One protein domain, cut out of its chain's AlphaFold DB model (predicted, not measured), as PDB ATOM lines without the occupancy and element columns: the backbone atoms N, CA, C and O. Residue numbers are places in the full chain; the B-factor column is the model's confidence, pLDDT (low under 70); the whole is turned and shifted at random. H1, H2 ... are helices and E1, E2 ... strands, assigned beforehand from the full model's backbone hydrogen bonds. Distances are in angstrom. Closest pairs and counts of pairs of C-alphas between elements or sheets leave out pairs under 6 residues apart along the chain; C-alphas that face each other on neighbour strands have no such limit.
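AT A GLANCE: This is residues 50 to 173 of the 372 residues of the protein "uncharacterized protein LOC109483423" of Branchiostoma belcheri (UniProt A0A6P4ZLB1). A small hairpin of two strands, E1 and E2, sits in the middle between two groups of helices. On one side H1, H3 and H4 gather at wide angles to one another; on the other H5 and H6 run loosely side by side in opposite ways, the short strand E3 follows H6 along the chain, and the short helices H7 and H8 have the centres farthest from the mean of the C-alphas, at 18.7 A and 21.1 A. The 124 printed residues hold eight named helices and three named strands in the order H1 H2 H3 H4 E1 E2 H5 H6 E3 H7 H8, with a sheet of order E1 - E2, antiparallel. The class is mostly helix. The whole is compact, with a radius of gyration of the C-alphas of 15.9 A, and spans 46 by 32 by 27 A.

HOW THE PARTS SIT: H1, residues 50 to 60, and H2, residues 63 to 66, are apart, joined by a tight link. H3, residues 76 to 82, touches H1, about perpendicular at 85 degrees, with the C-alphas of Ala 53 and Val 82 closest at 6.5 A. H4, residues 86 to 98, only just touches H1, with 3 pairs of C-alphas within 8 A; it does so with residues 89 to 93 alone, about perpendicular at 89 degrees, and the closest C-alphas are those of Thr 50 and Val 89, 6.0 A apart. H3 and H4 touch only at the corner by their link, and only just, with 3 pairs of C-alphas within 8 A; the closest, of Tyr 80 and Lys 86, are 5.9 A apart. E1, residues 102 to 106, and E2, residues 114 to 118, form a hairpin, antiparallel at 151 degrees between their directions. N 103 and O 117, at 2.8 A, and N 105 and O 115, at 2.9 A, are within hydrogen-bond range. Residues 74 to 75 pair with residues 115 to 116 of E2, antiparallel. The closest C-alphas of H3 and E2, of Lys 76 and Cys 115, are 5.5 A apart; those of H4 and E1, of Leu 96 and Val 102, are 6.0 A apart. H1 and E2 are near each other. H5, residues 119 to 130, follows E2 directly. H6, residues 136 to 146, is close to H5 but not clearly touching it, at a shallow tilt of 13 degrees, opposite ways; the closest C-alphas, of Lys 123 and Leu 142, are 7.0 A apart. E3, residues 153 to 155, pairs with no named strand. E3 and H7, residues 156 to 161, meet only through their link. H6 and H7 are close but not clearly touching, with the C-alphas of Val 145 and Met 159 closest at 7.5 A. H8, residues 166 to 169, is near H7. In H1, H4, H5 and H7 every O i to N i+4 pair is within hydrogen-bond range; in H6 it is 6 of 7, in H3 0 of 3 beside 4 of 4 O i to N i+3 pairs, and H2 and H8 are too short for an O i to N i+4 pair.

IN THESE COORDINATES: H1 begins at C-alpha 50 (-21.911, 57.924, 1.674) and is 15.4 A long. H4 measures 18.3 A, H5 17.1 A and H6 14.4 A. E1 begins at C-alpha 102 (-14.993, 51.169, -4.765) and is 13.4 A long; E2 is 13.6 A. H8 ends at C-alpha 169 (1.427, 35.145, -8.910).

THE WHOLE: The two C-alphas farthest apart, of Lys 84 and Phe 173, are 47.8 A from each other. The printed part has no cut, and no link is long. The mean pLDDT of the printed part is 83.5; residues 64 to 68, 109, 111 to 112, 132 and 166 to 173 are under 70.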
ATOM      1  N   THR A  50     -23.237  58.539   1.504       91.44
ATOM      2  CA  THR A  50     -21.911  57.924   1.674       91.44
ATOM      3  C   THR A  50     -20.962  58.229   0.513       91.44
ATOM      4  O   THR A  50     -19.793  58.527   0.744       91.44
ATOM      5  N   LYS A  51     -21.437  58.214  -0.738       91.00
ATOM      6  CA  LYS A  51     -20.635  58.569  -1.921       91.00
ATOM      7  C   LYS A  51     -20.244  60.050  -1.893       91.00
ATOM      8  O   LYS A  51     -19.093  60.373  -2.182       91.00
ATOM      9  N   ALA A  52     -21.147  60.934  -1.468       92.56
ATOM     10  CA  ALA A  52     -20.842  62.348  -1.251       92.56
ATOM     11  C   ALA A  52     -19.804  62.542  -0.127       92.56
ATOM     12  O   ALA A  52     -18.827  63.273  -0.307       92.56
ATOM     13  N   ALA A  53     -19.946  61.825   0.993       93.06
ATOM     14  CA  ALA A  53     -18.974  61.830   2.086       93.06
ATOM     15  C   ALA A  53     -17.594  61.313   1.641       93.06
ATOM     16  O   ALA A  53     -16.569  61.892   2.003       93.06
ATOM     17  N   MET A  54     -17.545  60.272   0.804       92.62
ATOM     18  CA  MET A  54     -16.300  59.790   0.201       92.62
ATOM     19  C   MET A  54     -15.654  60.856  -0.686       92.62
ATOM     20  O   MET A  54     -14.468  61.136  -0.532       92.62
ATOM     21  N   MET A  55     -16.419  61.493  -1.577       92.31
ATOM     22  CA  MET A  55     -15.907  62.576  -2.427       92.31
ATOM     23  C   MET A  55     -15.359  63.743  -1.595       92.31
ATOM     24  O   MET A  55     -14.286  64.271  -1.899       92.31
ATOM     25  N   TYR A  56     -16.038  64.096  -0.502       93.12
ATOM     26  CA  TYR A  56     -15.560  65.092   0.453       93.12
ATOM     27  C   TYR A  56     -14.226  64.681   1.093       93.12
ATOM     28  O   TYR A  56     -13.259  65.440   1.023       93.12
ATOM     29  N   LEU A  57     -14.116  63.467   1.641       91.62
ATOM     30  CA  LEU A  57     -12.870  62.978   2.249       91.62
ATOM     31  C   LEU A  57     -11.721  62.877   1.228       91.62
ATOM     32  O   LEU A  57     -10.578  63.201   1.552       91.62
ATOM     33  N   CYS A  58     -12.019  62.516  -0.023       89.75
ATOM     34  CA  CYS A  58     -11.061  62.562  -1.130       89.75
ATOM     35  C   CYS A  58     -10.560  63.980  -1.421       89.75
ATOM     36  O   CYS A  58      -9.382  64.149  -1.738       89.75
ATOM     37  N   SER A  59     -11.419  64.998  -1.310       89.62
ATOM     38  CA  SER A  59     -11.027  66.398  -1.523       89.62
ATOM     39  C   SER A  59     -10.056  66.907  -0.452       89.62
ATOM     40  O   SER A  59      -9.199  67.741  -0.741       89.62
ATOM     41  N   LEU A  60     -10.137  66.354   0.764       87.00
ATOM     42  CA  LEU A  60      -9.209  66.661   1.851       87.00
ATOM     43  C   LEU A  60      -7.829  66.026   1.643       87.00
ATOM     44  O   LEU A  60      -6.862  66.476   2.255       87.00
ATOM     45  N   PHE A  61      -7.719  64.990   0.806       85.00
ATOM     46  CA  PHE A  61      -6.467  64.273   0.592       85.00
ATOM     47  C   PHE A  61      -5.475  65.120  -0.231       85.00
ATOM     48  O   PHE A  61      -5.715  65.403  -1.412       85.00
ATOM     49  N   PRO A  62      -4.308  65.497   0.325       77.06
ATOM     50  CA  PRO A  62      -3.363  66.358  -0.371       77.06
ATOM     51  C   PRO A  62      -2.539  65.567  -1.396       77.06
ATOM     52  O   PRO A  62      -1.403  65.162  -1.138       77.06
ATOM     53  N   LYS A  63      -3.082  65.401  -2.611       73.94
ATOM     54  CA  LYS A  63      -2.420  64.692  -3.732       73.94
ATOM     55  C   LYS A  63      -1.015  65.243  -4.045       73.94
ATOM     56  O   LYS A  63      -0.107  64.496  -4.404       73.94
ATOM     57  N   GLN A  64      -0.819  66.550  -3.858       67.56
ATOM     58  CA  GLN A  64       0.442  67.254  -4.135       67.56
ATOM     59  C   GLN A  64       1.577  66.841  -3.190       67.56
ATOM     60  O   GLN A  64       2.734  66.795  -3.598       67.56
ATOM     61  N   THR A  65       1.265  66.510  -1.934       67.31
ATOM     62  CA  THR A  65       2.273  66.125  -0.935       67.31
ATOM     63  C   THR A  65       2.880  64.751  -1.212       67.31
ATOM     64  O   THR A  65       3.977  64.456  -0.742       67.31
ATOM     65  N   TYR A  66       2.180  63.936  -2.001       68.19
ATOM     66  CA  TYR A  66       2.620  62.614  -2.427       68.19
ATOM     67  C   TYR A  66       3.193  62.594  -3.842       68.19
ATOM     68  O   TYR A  66       3.483  61.512  -4.337       68.19
ATOM     69  N   GLU A  67       3.342  63.749  -4.506       66.69
ATOM     70  CA  GLU A  67       3.785  63.832  -5.910       66.69
ATOM     71  C   GLU A  67       2.933  62.960  -6.860       66.69
ATOM     72  O   GLU A  67       3.416  62.491  -7.885       66.69
ATOM     73  N   GLY A  68       1.672  62.688  -6.499       67.50
ATOM     74  CA  GLY A  68       0.810  61.757  -7.236       67.50
ATOM     75  C   GLY A  68       1.210  60.277  -7.141       67.50
ATOM     76  O   GLY A  68       0.662  59.461  -7.865       67.50
ATOM     77  N   ARG A  69       2.128  59.899  -6.244       73.44
ATOM     78  CA  ARG A  69       2.592  58.509  -6.071       73.44
ATOM     79  C   ARG A  69       1.671  57.633  -5.221       73.44
ATOM     80  O   ARG A  69       2.062  56.517  -4.895       73.44
ATOM     81  N   ILE A  70       0.539  58.152  -4.751       85.56
ATOM     82  CA  ILE A  70      -0.431  57.425  -3.923       85.56
ATOM     83  C   ILE A  70      -1.830  57.924  -4.316       85.56
ATOM     84  O   ILE A  70      -2.010  59.144  -4.426       85.56
ATOM     85  N   PRO A  71      -2.817  57.028  -4.518       89.12
ATOM     86  CA  PRO A  71      -4.183  57.435  -4.803       89.12
ATOM     87  C   PRO A  71      -4.813  58.070  -3.553       89.12
ATOM     88  O   PRO A  71      -4.298  57.905  -2.446       89.12
ATOM     89  N   PRO A  72      -5.936  58.787  -3.685       90.00
ATOM     90  CA  PRO A  72      -6.699  59.242  -2.530       90.00
ATOM     91  C   PRO A  72      -7.201  58.037  -1.734       90.00
ATOM     92  O   PRO A  72      -8.058  57.287  -2.194       90.00
ATOM     93  N   ILE A  73      -6.630  57.836  -0.548       91.12
ATOM     94  CA  ILE A  73      -7.016  56.757   0.358       91.12
ATOM     95  C   ILE A  73      -7.962  57.336   1.404       91.12
ATOM     96  O   ILE A  73      -7.626  58.307   2.088       91.12
ATOM     97  N   ILE A  74      -9.128  56.717   1.553       92.88
ATOM     98  CA  ILE A  74     -10.077  57.019   2.623       92.88
ATOM     99  C   ILE A  74     -10.028  55.869   3.619       92.88
ATOM    100  O   ILE A  74     -10.152  54.711   3.233       92.88
ATOM    101  N   MET A  75      -9.867  56.152   4.904       91.69
ATOM    102  CA  MET A  75      -9.987  55.098   5.909       91.69
ATOM    103  C   MET A  75     -11.463  54.837   6.209       91.69
ATOM    104  O   MET A  75     -12.243  55.782   6.323       91.69
ATOM    105  N   LYS A  76     -11.863  53.572   6.377       91.75
ATOM    106  CA  LYS A  76     -13.270  53.209   6.626       91.75
ATOM    107  C   LYS A  76     -13.840  53.956   7.831       91.75
ATOM    108  O   LYS A  76     -14.925  54.525   7.758       91.75
ATOM    109  N   HIS A  77     -13.074  54.022   8.916       90.88
ATOM    110  CA  HIS A  77     -13.495  54.704  10.134       90.88
ATOM    111  C   HIS A  77     -13.680  56.215   9.944       90.88
ATOM    112  O   HIS A  77     -14.532  56.793  10.608       90.88
ATOM    113  N   GLN A  78     -12.996  56.861   8.988       92.12
ATOM    114  CA  GLN A  78     -13.225  58.284   8.692       92.12
ATOM    115  C   GLN A  78     -14.650  58.551   8.196       92.12
ATOM    116  O   GLN A  78     -15.201  59.607   8.503       92.12
ATOM    117  N   LEU A  79     -15.285  57.608   7.489       92.25
ATOM    118  CA  LEU A  79     -16.674  57.771   7.047       92.25
ATOM    119  C   LEU A  79     -17.650  57.816   8.220       92.25
ATOM    120  O   LEU A  79     -18.593  58.603   8.190       92.25
ATOM    121  N   TYR A  80     -17.382  57.056   9.284       91.19
ATOM    122  CA  TYR A  80     -18.191  57.086  10.505       91.19
ATOM    123  C   TYR A  80     -18.136  58.438  11.230       91.19
ATOM    124  O   TYR A  80     -19.018  58.730  12.030       91.19
ATOM    125  N   SER A  81     -17.128  59.274  10.945       89.81
ATOM    126  CA  SER A  81     -17.062  60.641  11.479       89.81
ATOM    127  C   SER A  81     -17.945  61.635  10.718       89.81
ATOM    128  O   SER A  81     -18.330  62.656  11.277       89.81
ATOM    129  N   VAL A  82     -18.244  61.358   9.444       91.12
ATOM    130  CA  VAL A  82     -19.027  62.249   8.573       91.12
ATOM    131  C   VAL A  82     -20.499  61.843   8.586       91.12
ATOM    132  O   VAL A  82     -21.377  62.697   8.682       91.12
ATOM    133  N   VAL A  83     -20.776  60.539   8.529       90.38
ATOM    134  CA  VAL A  83     -22.132  59.984   8.502       90.38
ATOM    135  C   VAL A  83     -22.400  59.253   9.816       90.38
ATOM    136  O   VAL A  83     -21.780  58.233  10.110       90.38
ATOM    137  N   LYS A  84     -23.357  59.762  10.605       84.81
ATOM    138  CA  LYS A  84     -23.656  59.250  11.957       84.81
ATOM    139  C   LYS A  84     -24.127  57.787  11.959       84.81
ATOM    140  O   LYS A  84     -23.805  57.032  12.873       84.81
ATOM    141  N   ASN A  85     -24.892  57.368  10.947       90.44
ATOM    142  CA  ASN A  85     -25.455  56.020  10.900       90.44
ATOM    143  C   ASN A  85     -24.481  55.006  10.269       90.44
ATOM    144  O   ASN A  85     -24.467  54.817   9.053       90.44
ATOM    145  N   LYS A  86     -23.713  54.306  11.117       89.56
ATOM    146  CA  LYS A  86     -22.722  53.294  10.701       89.56
ATOM    147  C   LYS A  86     -23.327  52.165   9.856       89.56
ATOM    148  O   LYS A  86     -22.725  51.754   8.871       89.56
ATOM    149  N   THR A  87     -24.533  51.707  10.198       90.81
ATOM    150  CA  THR A  87     -25.190  50.593   9.488       90.81
ATOM    151  C   THR A  87     -25.575  50.960   8.055       90.81
ATOM    152  O   THR A  87     -25.394  50.151   7.146       90.81
ATOM    153  N   LEU A  88     -26.042  52.196   7.830       91.12
ATOM    154  CA  LEU A  88     -26.338  52.698   6.485       91.12
ATOM    155  C   LEU A  88     -25.064  52.875   5.663       91.12
ATOM    156  O   LEU A  88     -25.058  52.507   4.491       91.12
ATOM    157  N   VAL A  89     -23.985  53.374   6.276       91.75
ATOM    158  CA  VAL A  89     -22.674  53.483   5.618       91.75
ATOM    159  C   VAL A  89     -22.197  52.113   5.158       91.75
ATOM    160  O   VAL A  89     -21.838  51.957   3.998       91.75
ATOM    161  N   ASP A  90     -22.234  51.101   6.025       91.56
ATOM    162  CA  ASP A  90     -21.790  49.752   5.666       91.56
ATOM    163  C   ASP A  90     -22.659  49.122   4.566       91.56
ATOM    164  O   ASP A  90     -22.126  48.490   3.650       91.56
ATOM    165  N   ARG A  91     -23.982  49.339   4.593       91.94
ATOM    166  CA  ARG A  91     -24.888  48.895   3.523       91.94
ATOM    167  C   ARG A  91     -24.566  49.579   2.192       91.94
ATOM    168  O   ARG A  91     -24.314  48.890   1.211       91.94
ATOM    169  N   GLN A  92     -24.487  50.909   2.181       92.62
ATOM    170  CA  GLN A  92     -24.182  51.687   0.976       92.62
ATOM    171  C   GLN A  92     -22.777  51.385   0.439       92.62
ATOM    172  O   GLN A  92     -22.582  51.313  -0.770       92.62
ATOM    173  N   LEU A  93     -21.790  51.153   1.309       91.81
ATOM    174  CA  LEU A  93     -20.456  50.715   0.894       91.81
ATOM    175  C   LEU A  93     -20.490  49.337   0.238       91.81
ATOM    176  O   LEU A  93     -19.787  49.132  -0.749       91.81
ATOM    177  N   ASN A  94     -21.292  48.402   0.752       91.31
ATOM    178  CA  ASN A  94     -21.472  47.105   0.106       91.31
ATOM    179  C   ASN A  94     -22.158  47.245  -1.257       91.31
ATOM    180  O   ASN A  94     -21.726  46.591  -2.202       91.31
ATOM    181  N   ASP A  95     -23.145  48.132  -1.393       91.81
ATOM    182  CA  ASP A  95     -23.801  48.414  -2.675       91.81
ATOM    183  C   ASP A  95     -22.807  49.009  -3.693       91.81
ATOM    184  O   ASP A  95     -22.706  48.527  -4.821       91.81
ATOM    185  N   LEU A  96     -21.981  49.978  -3.276       91.31
ATOM    186  CA  LEU A  96     -20.908  50.557  -4.101       91.31
ATOM    187  C   LEU A  96     -19.822  49.538  -4.459       91.31
ATOM    188  O   LEU A  96     -19.254  49.577  -5.554       91.31
ATOM    189  N   ARG A  97     -19.528  48.616  -3.539       90.69
ATOM    190  CA  ARG A  97     -18.607  47.508  -3.783       90.69
ATOM    191  C   ARG A  97     -19.190  46.572  -4.831       90.69
ATOM    192  O   ARG A  97     -18.489  46.247  -5.774       90.69
ATOM    193  N   ASN A  98     -20.461  46.194  -4.705       90.81
ATOM    194  CA  ASN A  98     -21.167  45.338  -5.660       90.81
ATOM    195  C   ASN A  98     -21.270  45.987  -7.048       90.81
ATOM    196  O   ASN A  98     -21.176  45.290  -8.052       90.81
ATOM    197  N   ALA A  99     -21.368  47.318  -7.108       90.81
ATOM    198  CA  ALA A  99     -21.300  48.101  -8.341       90.81
ATOM    199  C   ALA A  99     -19.876  48.243  -8.930       90.81
ATOM    200  O   ALA A  99     -19.705  48.883  -9.963       90.81
ATOM    201  N   HIS A 100     -18.844  47.659  -8.304       89.88
ATOM    202  CA  HIS A 100     -17.428  47.748  -8.695       89.88
ATOM    203  C   HIS A 100     -16.829  49.171  -8.680       89.88
ATOM    204  O   HIS A 100     -15.725  49.383  -9.192       89.88
ATOM    205  N   GLU A 101     -17.489  50.149  -8.054       90.81
ATOM    206  CA  GLU A 101     -17.019  51.541  -8.018       90.81
ATOM    207  C   GLU A 101     -15.896  51.768  -6.996       90.81
ATOM    208  O   GLU A 101     -15.023  52.618  -7.191       90.81
ATOM    209  N   VAL A 102     -15.903  50.998  -5.904       92.44
ATOM    210  CA  VAL A 102     -14.993  51.169  -4.765       92.44
ATOM    211  C   VAL A 102     -14.319  49.845  -4.417       92.44
ATOM    212  O   VAL A 102     -14.959  48.793  -4.382       92.44
ATOM    213  N   LYS A 103     -13.023  49.902  -4.099       91.06
ATOM    214  CA  LYS A 103     -12.251  48.782  -3.554       91.06
ATOM    215  C   LYS A 103     -11.940  48.999  -2.086       91.06
ATOM    216  O   LYS A 103     -11.430  50.048  -1.695       91.06
ATOM    217  N   MET A 104     -12.220  47.967  -1.297       90.75
ATOM    218  CA  MET A 104     -11.838  47.879   0.105       90.75
ATOM    219  C   MET A 104     -10.565  47.039   0.216       90.75
ATOM    220  O   MET A 104     -10.514  45.921  -0.290       90.75
ATOM    221  N   MET A 105      -9.536  47.584   0.856       90.38
ATOM    222  CA  MET A 105      -8.229  46.948   1.016       90.38
ATOM    223  C   MET A 105      -7.802  47.013   2.480       90.38
ATOM    224  O   MET A 105      -8.159  47.945   3.204       90.38
ATOM    225  N   LYS A 106      -7.038  46.018   2.936       87.00
ATOM    226  CA  LYS A 106      -6.490  46.023   4.293       87.00
ATOM    227  C   LYS A 106      -5.224  46.871   4.327       87.00
ATOM    228  O   LYS A 106      -4.314  46.659   3.526       87.00
ATOM    229  N   LEU A 107      -5.157  47.807   5.267       83.75
ATOM    230  CA  LEU A 107      -4.022  48.706   5.401       83.75
ATOM    231  C   LEU A 107      -3.503  48.689   6.837       83.75
ATOM    232  O   LEU A 107      -3.903  49.505   7.652       83.75
ATOM    233  N   GLY A 108      -2.581  47.769   7.117       72.25
ATOM    234  CA  GLY A 108      -1.998  47.599   8.445       72.25
ATOM    235  C   GLY A 108      -2.171  46.181   8.978       72.25
ATOM    236  O   GLY A 108      -2.719  45.301   8.311       72.25
ATOM    237  N   ASN A 109      -1.662  45.967  10.189       66.38
ATOM    238  CA  ASN A 109      -1.737  44.676  10.872       66.38
ATOM    239  C   ASN A 109      -2.866  44.632  11.908       66.38
ATOM    240  O   ASN A 109      -3.233  43.537  12.331       66.38
ATOM    241  N   GLU A 110      -3.413  45.787  12.299       71.06
ATOM    242  CA  GLU A 110      -4.509  45.865  13.262       71.06
ATOM    243  C   GLU A 110      -5.799  45.262  12.684       71.06
ATOM    244  O   GLU A 110      -5.977  45.109  11.465       71.06
ATOM    245  N   VAL A 111      -6.676  44.833  13.590       68.50
ATOM    246  CA  VAL A 111      -8.013  44.346  13.249       68.50
ATOM    247  C   VAL A 111      -8.850  45.567  12.862       68.50
ATOM    248  O   VAL A 111      -8.732  46.618  13.481       68.50
ATOM    249  N   ASP A 112      -9.634  45.451  11.795       68.94
ATOM    250  CA  ASP A 112     -10.542  46.494  11.300       68.94
ATOM    251  C   ASP A 112      -9.932  47.784  10.704       68.94
ATOM    252  O   ASP A 112     -10.672  48.698  10.331       68.94
ATOM    253  N   GLU A 113      -8.614  47.847  10.467       82.12
ATOM    254  CA  GLU A 113      -8.001  48.923   9.664       82.12
ATOM    255  C   GLU A 113      -8.169  48.673   8.150       82.12
ATOM    256  O   GLU A 113      -7.278  48.192   7.437       82.12
ATOM    257  N   TYR A 114      -9.358  49.014   7.648       88.75
ATOM    258  CA  TYR A 114      -9.690  48.971   6.225       88.75
ATOM    259  C   TYR A 114      -9.592  50.349   5.577       88.75
ATOM    260  O   TYR A 114     -10.032  51.360   6.133       88.75
ATOM    261  N   CYS A 115      -9.075  50.377   4.354       91.25
ATOM    262  CA  CYS A 115      -9.083  51.553   3.507       91.25
ATOM    263  C   CYS A 115      -9.948  51.341   2.261       91.25
ATOM    264  O   CYS A 115     -10.170  50.219   1.804       91.25
ATOM    265  N   LEU A 116     -10.456  52.446   1.738       92.81
ATOM    266  CA  LEU A 116     -11.337  52.545   0.591       92.81
ATOM    267  C   LEU A 116     -10.654  53.409  -0.465       92.81
ATOM    268  O   LEU A 116     -10.120  54.478  -0.157       92.81
ATOM    269  N   VAL A 117     -10.691  52.944  -1.708       92.88
ATOM    270  CA  VAL A 117     -10.174  53.665  -2.875       92.88
ATOM    271  C   VAL A 117     -11.153  53.482  -4.026       92.88
ATOM    272  O   VAL A 117     -11.675  52.384  -4.225       92.88
ATOM    273  N   PHE A 118     -11.403  54.539  -4.795       93.19
ATOM    274  CA  PHE A 118     -12.184  54.423  -6.025       93.19
ATOM    275  C   PHE A 118     -11.457  53.538  -7.041       93.19
ATOM    276  O   PHE A 118     -10.248  53.669  -7.242       93.19
ATOM    277  N   THR A 119     -12.188  52.646  -7.707       92.00
ATOM    278  CA  THR A 119     -11.605  51.705  -8.675       92.00
ATOM    279  C   THR A 119     -10.887  52.439  -9.814       92.00
ATOM    280  O   THR A 119      -9.830  51.997 -10.265       92.00
ATOM    281  N   GLU A 120     -11.422  53.578 -10.256       90.56
ATOM    282  CA  GLU A 120     -10.807  54.424 -11.287       90.56
ATOM    283  C   GLU A 120      -9.487  55.041 -10.813       90.56
ATOM    284  O   GLU A 120      -8.463  54.904 -11.484       90.56
ATOM    285  N   ASP A 121      -9.483  55.645  -9.622       91.38
ATOM    286  CA  ASP A 121      -8.279  56.226  -9.022       91.38
ATOM    287  C   ASP A 121      -7.195  55.166  -8.795       91.38
ATOM    288  O   ASP A 121      -6.012  55.438  -8.992       91.38
ATOM    289  N   TYR A 122      -7.583  53.941  -8.431       91.50
ATOM    290  CA  TYR A 122      -6.655  52.825  -8.265       91.50
ATOM    291  C   TYR A 122      -5.992  52.410  -9.587       91.50
ATOM    292  O   TYR A 122      -4.771  52.247  -9.638       91.50
ATOM    293  N   LYS A 123      -6.770  52.285 -10.674       89.88
ATOM    294  CA  LYS A 123      -6.236  51.978 -12.012       89.88
ATOM    295  C   LYS A 123      -5.285  53.073 -12.489       89.88
ATOM    296  O   LYS A 123      -4.155  52.776 -12.868       89.88
ATOM    297  N   ASN A 124      -5.717  54.329 -12.387       89.69
ATOM    298  CA  ASN A 124      -4.918  55.492 -12.764       89.69
ATOM    299  C   ASN A 124      -3.610  55.560 -11.970       89.69
ATOM    300  O   ASN A 124      -2.555  55.837 -12.537       89.69
ATOM    301  N   HIS A 125      -3.666  55.260 -10.669       89.00
ATOM    302  CA  HIS A 125      -2.488  55.196  -9.810       89.00
ATOM    303  C   HIS A 125      -1.494  54.132 -10.269       89.00
ATOM    304  O   HIS A 125      -0.309  54.423 -10.376       89.00
ATOM    305  N   ILE A 126      -1.951  52.919 -10.584       88.00
ATOM    306  CA  ILE A 126      -1.054  51.855 -11.050       88.00
ATOM    307  C   ILE A 126      -0.397  52.236 -12.379       88.00
ATOM    308  O   ILE A 126       0.822  52.118 -12.509       88.00
ATOM    309  N   THR A 127      -1.166  52.761 -13.332       88.00
ATOM    310  CA  THR A 127      -0.621  53.244 -14.607       88.00
ATOM    311  C   THR A 127       0.389  54.375 -14.399       88.00
ATOM    312  O   THR A 127       1.441  54.386 -15.028       88.00
ATOM    313  N   MET A 128       0.123  55.302 -13.474       85.44
ATOM    314  CA  MET A 128       1.049  56.389 -13.146       85.44
ATOM    315  C   MET A 128       2.311  55.895 -12.423       85.44
ATOM    316  O   MET A 128       3.392  56.433 -12.652       85.44
ATOM    317  N   PHE A 129       2.189  54.886 -11.560       83.69
ATOM    318  CA  PHE A 129       3.284  54.379 -10.739       83.69
ATOM    319  C   PHE A 129       4.329  53.609 -11.558       83.69
ATOM    320  O   PHE A 129       5.522  53.812 -11.340       83.69
ATOM    321  N   TYR A 130       3.904  52.762 -12.505       81.81
ATOM    322  CA  TYR A 130       4.828  52.037 -13.400       81.81
ATOM    323  C   TYR A 130       5.128  52.787 -14.705       81.81
ATOM    324  O   TYR A 130       6.097  52.465 -15.392       81.81
ATOM    325  N   GLY A 131       4.332  53.799 -15.059       79.00
ATOM    326  CA  GLY A 131       4.532  54.584 -16.273       79.00
ATOM    327  C   GLY A 131       4.463  53.722 -17.539       79.00
ATOM    328  O   GLY A 131       3.510  52.976 -17.739       79.00
ATOM    329  N   GLN A 132       5.476  53.837 -18.406       69.00
ATOM    330  CA  GLN A 132       5.558  53.081 -19.666       69.00
ATOM    331  C   GLN A 132       6.043  51.630 -19.493       69.00
ATOM    332  O   GLN A 132       5.932  50.846 -20.431       69.00
ATOM    333  N   GLU A 133       6.552  51.250 -18.317       71.88
ATOM    334  CA  GLU A 133       7.110  49.917 -18.039       71.88
ATOM    335  C   GLU A 133       6.131  49.020 -17.267       71.88
ATOM    336  O   GLU A 133       6.511  48.229 -16.401       71.88
ATOM    337  N   ILE A 134       4.832  49.141 -17.545       77.31
ATOM    338  CA  ILE A 134       3.850  48.252 -16.933       77.31
ATOM    339  C   ILE A 134       3.943  46.854 -17.565       77.31
ATOM    340  O   ILE A 134       3.909  46.681 -18.783       77.31
ATOM    341  N   SER A 135       4.086  45.822 -16.731       79.06
ATOM    342  CA  SER A 135       4.072  44.440 -17.220       79.06
ATOM    343  C   SER A 135       2.682  44.097 -17.761       79.06
ATOM    344  O   SER A 135       1.677  44.358 -17.094       79.06
ATOM    345  N   LYS A 136       2.620  43.426 -18.918       82.75
ATOM    346  CA  LYS A 136       1.371  42.915 -19.521       82.75
ATOM    347  C   LYS A 136       0.538  42.093 -18.530       82.75
ATOM    348  O   LYS A 136      -0.689  42.111 -18.566       82.75
ATOM    349  N   THR A 137       1.200  41.408 -17.600       83.25
ATOM    350  CA  THR A 137       0.565  40.643 -16.519       83.25
ATOM    351  C   THR A 137      -0.193  41.539 -15.540       83.25
ATOM    352  O   THR A 137      -1.289  41.186 -15.111       83.25
ATOM    353  N   VAL A 138       0.358  42.709 -15.198       84.50
ATOM    354  CA  VAL A 138      -0.282  43.688 -14.304       84.50
ATOM    355  C   VAL A 138      -1.475  44.340 -15.003       84.50
ATOM    356  O   VAL A 138      -2.527  44.501 -14.392       84.50
ATOM    357  N   GLU A 139      -1.360  44.651 -16.296       86.00
ATOM    358  CA  GLU A 139      -2.488  45.164 -17.087       86.00
ATOM    359  C   GLU A 139      -3.637  44.153 -17.167       86.00
ATOM    360  O   GLU A 139      -4.793  44.499 -16.907       86.00
ATOM    361  N   ARG A 140      -3.319  42.884 -17.459       88.25
ATOM    362  CA  ARG A 140      -4.292  41.785 -17.442       88.25
ATOM    363  C   ARG A 140      -4.940  41.657 -16.067       88.25
ATOM    364  O   ARG A 140      -6.155  41.542 -15.968       88.25
ATOM    365  N   PHE A 141      -4.158  41.758 -14.994       87.81
ATOM    366  CA  PHE A 141      -4.669  41.700 -13.623       87.81
ATOM    367  C   PHE A 141      -5.658  42.835 -13.323       87.81
ATOM    368  O   PHE A 141      -6.727  42.597 -12.759       87.81
ATOM    369  N   LEU A 142      -5.362  44.063 -13.754       87.44
ATOM    370  CA  LEU A 142      -6.280  45.193 -13.594       87.44
ATOM    371  C   LEU A 142      -7.590  45.006 -14.370       87.44
ATOM    372  O   LEU A 142      -8.669  45.382 -13.894       87.44
ATOM    373  N   LYS A 143      -7.503  44.447 -15.576       87.00
ATOM    374  CA  LYS A 143      -8.656  44.246 -16.452       87.00
ATOM    375  C   LYS A 143      -9.530  43.081 -15.996       87.00
ATOM    376  O   LYS A 143     -10.740  43.249 -15.888       87.00
ATOM    377  N   ASP A 144      -8.924  41.942 -15.698       85.12
ATOM    378  CA  ASP A 144      -9.646  40.684 -15.516       85.12
ATOM    379  C   ASP A 144      -9.926  40.382 -14.043       85.12
ATOM    380  O   ASP A 144     -10.992  39.868 -13.726       85.12
ATOM    381  N   VAL A 145      -9.035  40.765 -13.122       86.12
ATOM    382  CA  VAL A 145      -9.252  40.557 -11.682       86.12
ATOM    383  C   VAL A 145      -9.887  41.799 -11.071       86.12
ATOM    384  O   VAL A 145     -11.054  41.773 -10.698       86.12
ATOM    385  N   VAL A 146      -9.179  42.932 -11.046       86.31
ATOM    386  CA  VAL A 146      -9.620  44.129 -10.299       86.31
ATOM    387  C   VAL A 146     -10.965  44.668 -10.797       86.31
ATOM    388  O   VAL A 146     -11.769  45.155 -10.002       86.31
ATOM    389  N   SER A 147     -11.247  44.578 -12.098       85.31
ATOM    390  CA  SER A 147     -12.525  45.061 -12.640       85.31
ATOM    391  C   SER A 147     -13.689  44.095 -12.410       85.31
ATOM    392  O   SER A 147     -14.822  44.555 -12.374       85.31
ATOM    393  N   ARG A 148     -13.435  42.790 -12.234       83.44
ATOM    394  CA  ARG A 148     -14.483  41.761 -12.105       83.44
ATOM    395  C   ARG A 148     -14.713  41.290 -10.675       83.44
ATOM    396  O   ARG A 148     -15.780  40.769 -10.384       83.44
ATOM    397  N   THR A 149     -13.742  41.453  -9.779       82.19
ATOM    398  CA  THR A 149     -13.822  40.929  -8.411       82.19
ATOM    399  C   THR A 149     -14.087  42.040  -7.411       82.19
ATOM    400  O   THR A 149     -13.488  43.110  -7.477       82.19
ATOM    401  N   ASN A 150     -14.982  41.792  -6.460       82.06
ATOM    402  CA  ASN A 150     -15.324  42.733  -5.384       82.06
ATOM    403  C   ASN A 150     -14.754  42.332  -4.027       82.06
ATOM    404  O   ASN A 150     -14.949  43.024  -3.028       82.06
ATOM    405  N   GLU A 151     -14.060  41.204  -3.992       78.12
ATOM    406  CA  GLU A 151     -13.500  40.640  -2.782       78.12
ATOM    407  C   GLU A 151     -12.233  41.390  -2.359       78.12
ATOM    408  O   GLU A 151     -11.444  41.854  -3.182       78.12
ATOM    409  N   MET A 152     -12.044  41.517  -1.043       79.06
ATOM    410  CA  MET A 152     -10.847  42.144  -0.463       79.06
ATOM    411  C   MET A 152      -9.605  41.265  -0.642       79.06
ATOM    412  O   MET A 152      -8.479  41.762  -0.717       79.06
ATOM    413  N   CYS A 153      -9.817  39.949  -0.665       83.00
ATOM    414  CA  CYS A 153      -8.804  38.954  -0.955       83.00
ATOM    415  C   CYS A 153      -9.075  38.313  -2.308       83.00
ATOM    416  O   CYS A 153     -10.219  38.118  -2.693       83.00
ATOM    417  N   VAL A 154      -8.003  37.959  -2.997       84.69
ATOM    418  CA  VAL A 154      -8.044  37.173  -4.217       84.69
ATOM    419  C   VAL A 154      -7.510  35.790  -3.875       84.69
ATOM    420  O   VAL A 154      -6.389  35.662  -3.381       84.69
ATOM    421  N   THR A 155      -8.323  34.761  -4.089       84.50
ATOM    422  CA  THR A 155      -7.942  33.360  -3.868       84.50
ATOM    423  C   THR A 155      -7.334  32.764  -5.136       84.50
ATOM    424  O   THR A 155      -7.580  33.241  -6.244       84.50
ATOM    425  N   GLN A 156      -6.543  31.702  -4.988       82.06
ATOM    426  CA  GLN A 156      -5.922  30.976  -6.096       82.06
ATOM    427  C   GLN A 156      -6.939  30.536  -7.144       82.06
ATOM    428  O   GLN A 156      -6.671  30.724  -8.319       82.06
ATOM    429  N   GLN A 157      -8.127  30.080  -6.738       81.12
ATOM    430  CA  GLN A 157      -9.214  29.723  -7.657       81.12
ATOM    431  C   GLN A 157      -9.560  30.872  -8.614       81.12
ATOM    432  O   GLN A 157      -9.500  30.698  -9.822       81.12
ATOM    433  N   ILE A 158      -9.782  32.078  -8.082       83.44
ATOM    434  CA  ILE A 158     -10.087  33.273  -8.884       83.44
ATOM    435  C   ILE A 158      -8.948  33.584  -9.862       83.44
ATOM    436  O   ILE A 158      -9.193  33.965 -11.005       83.44
ATOM    437  N   MET A 159      -7.695  33.428  -9.432       81.31
ATOM    438  CA  MET A 159      -6.540  33.678 -10.299       81.31
ATOM    439  C   MET A 159      -6.405  32.615 -11.397       81.31
ATOM    440  O   MET A 159      -6.128  32.961 -12.545       81.31
ATOM    441  N   THR A 160      -6.631  31.343 -11.063       80.94
ATOM    442  CA  THR A 160      -6.618  30.225 -12.012       80.94
ATOM    443  C   THR A 160      -7.746  30.360 -13.032       80.94
ATOM    444  O   THR A 160      -7.495  30.199 -14.223       80.94
ATOM    445  N   ASP A 161      -8.942  30.765 -12.602       81.62
ATOM    446  CA  ASP A 161     -10.090  31.017 -13.480       81.62
ATOM    447  C   ASP A 161      -9.821  32.154 -14.480       81.62
ATOM    448  O   ASP A 161     -10.371  32.168 -15.581       81.62
ATOM    449  N   GLN A 162      -8.963  33.115 -14.120       79.12
ATOM    450  CA  GLN A 162      -8.515  34.187 -15.016       79.12
ATOM    451  C   GLN A 162      -7.205  33.846 -15.762       79.12
ATOM    452  O   GLN A 162      -6.558  34.740 -16.311       79.12
ATOM    453  N   ASN A 163      -6.819  32.565 -15.820       77.88
ATOM    454  CA  ASN A 163      -5.640  32.047 -16.523       77.88
ATOM    455  C   ASN A 163      -4.298  32.657 -16.071       77.88
ATOM    456  O   ASN A 163      -3.366  32.774 -16.872       77.88
ATOM    457  N   PHE A 164      -4.174  33.050 -14.801       79.56
ATOM    458  CA  PHE A 164      -2.876  33.413 -14.236       79.56
ATOM    459  C   PHE A 164      -2.116  32.161 -13.805       79.56
ATOM    460  O   PHE A 164      -2.669  31.264 -13.168       79.56
ATOM    461  N   THR A 165      -0.830  32.112 -14.139       74.94
ATOM    462  CA  THR A 165       0.052  31.006 -13.741       74.94
ATOM    463  C   THR A 165       0.646  31.260 -12.357       74.94
ATOM    464  O   THR A 165       0.917  32.406 -12.001       74.94
ATOM    465  N   ASP A 166       0.924  30.206 -11.582       68.88
ATOM    466  CA  ASP A 166       1.553  30.348 -10.254       68.88
ATOM    467  C   ASP A 166       2.870  31.138 -10.335       68.88
ATOM    468  O   ASP A 166       3.152  31.993  -9.502       68.88
ATOM    469  N   VAL A 167       3.612  30.935 -11.424       66.25
ATOM    470  CA  VAL A 167       4.838  31.647 -11.806       66.25
ATOM    471  C   VAL A 167       4.603  33.171 -11.837       66.25
ATOM    472  O   VAL A 167       5.394  33.934 -11.295       66.25
ATOM    473  N   GLU A 168       3.480  33.658 -12.362       68.88
ATOM    474  CA  GLU A 168       3.139  35.092 -12.375       68.88
ATOM    475  C   GLU A 168       2.683  35.636 -11.005       68.88
ATOM    476  O   GLU A 168       2.864  36.828 -10.719       68.88
ATOM    477  N   ILE A 169       2.104  34.775 -10.159       67.12
ATOM    478  CA  ILE A 169       1.427  35.145  -8.910       67.12
ATOM    479  C   ILE A 169       2.360  35.035  -7.700       67.12
ATOM    480  O   ILE A 169       2.559  36.019  -6.984       67.12
ATOM    481  N   THR A 170       2.899  33.850  -7.398       59.22
ATOM    482  CA  THR A 170       3.689  33.558  -6.188       59.22
ATOM    483  C   THR A 170       4.542  32.296  -6.359       59.22
ATOM    484  O   THR A 170       4.120  31.307  -6.940       59.22
ATOM    485  N   TRP A 171       5.741  32.293  -5.771       45.75
ATOM    486  CA  TRP A 171       6.619  31.120  -5.742       45.75
ATOM    487  C   TRP A 171       6.026  29.907  -5.003       45.75
ATOM    488  O   TRP A 171       5.604  30.020  -3.851       45.75
ATOM    489  N   VAL A 172       6.202  28.723  -5.598       39.91
ATOM    490  CA  VAL A 172       6.135  27.392  -4.962       39.91
ATOM    491  C   VAL A 172       7.460  27.080  -4.242       39.91
ATOM    492  O   VAL A 172       8.091  26.075  -4.520       39.91
ATOM    493  N   PHE A 173       7.954  27.930  -3.335       38.72
ATOM    494  CA  PHE A 173       9.104  27.554  -2.486       38.72
ATOM    495  C   PHE A 173       9.142  28.332  -1.166       38.72
ATOM    496  O   PHE A 173       9.799  29.359  -1.053       38.72
TER     497      PHE A 173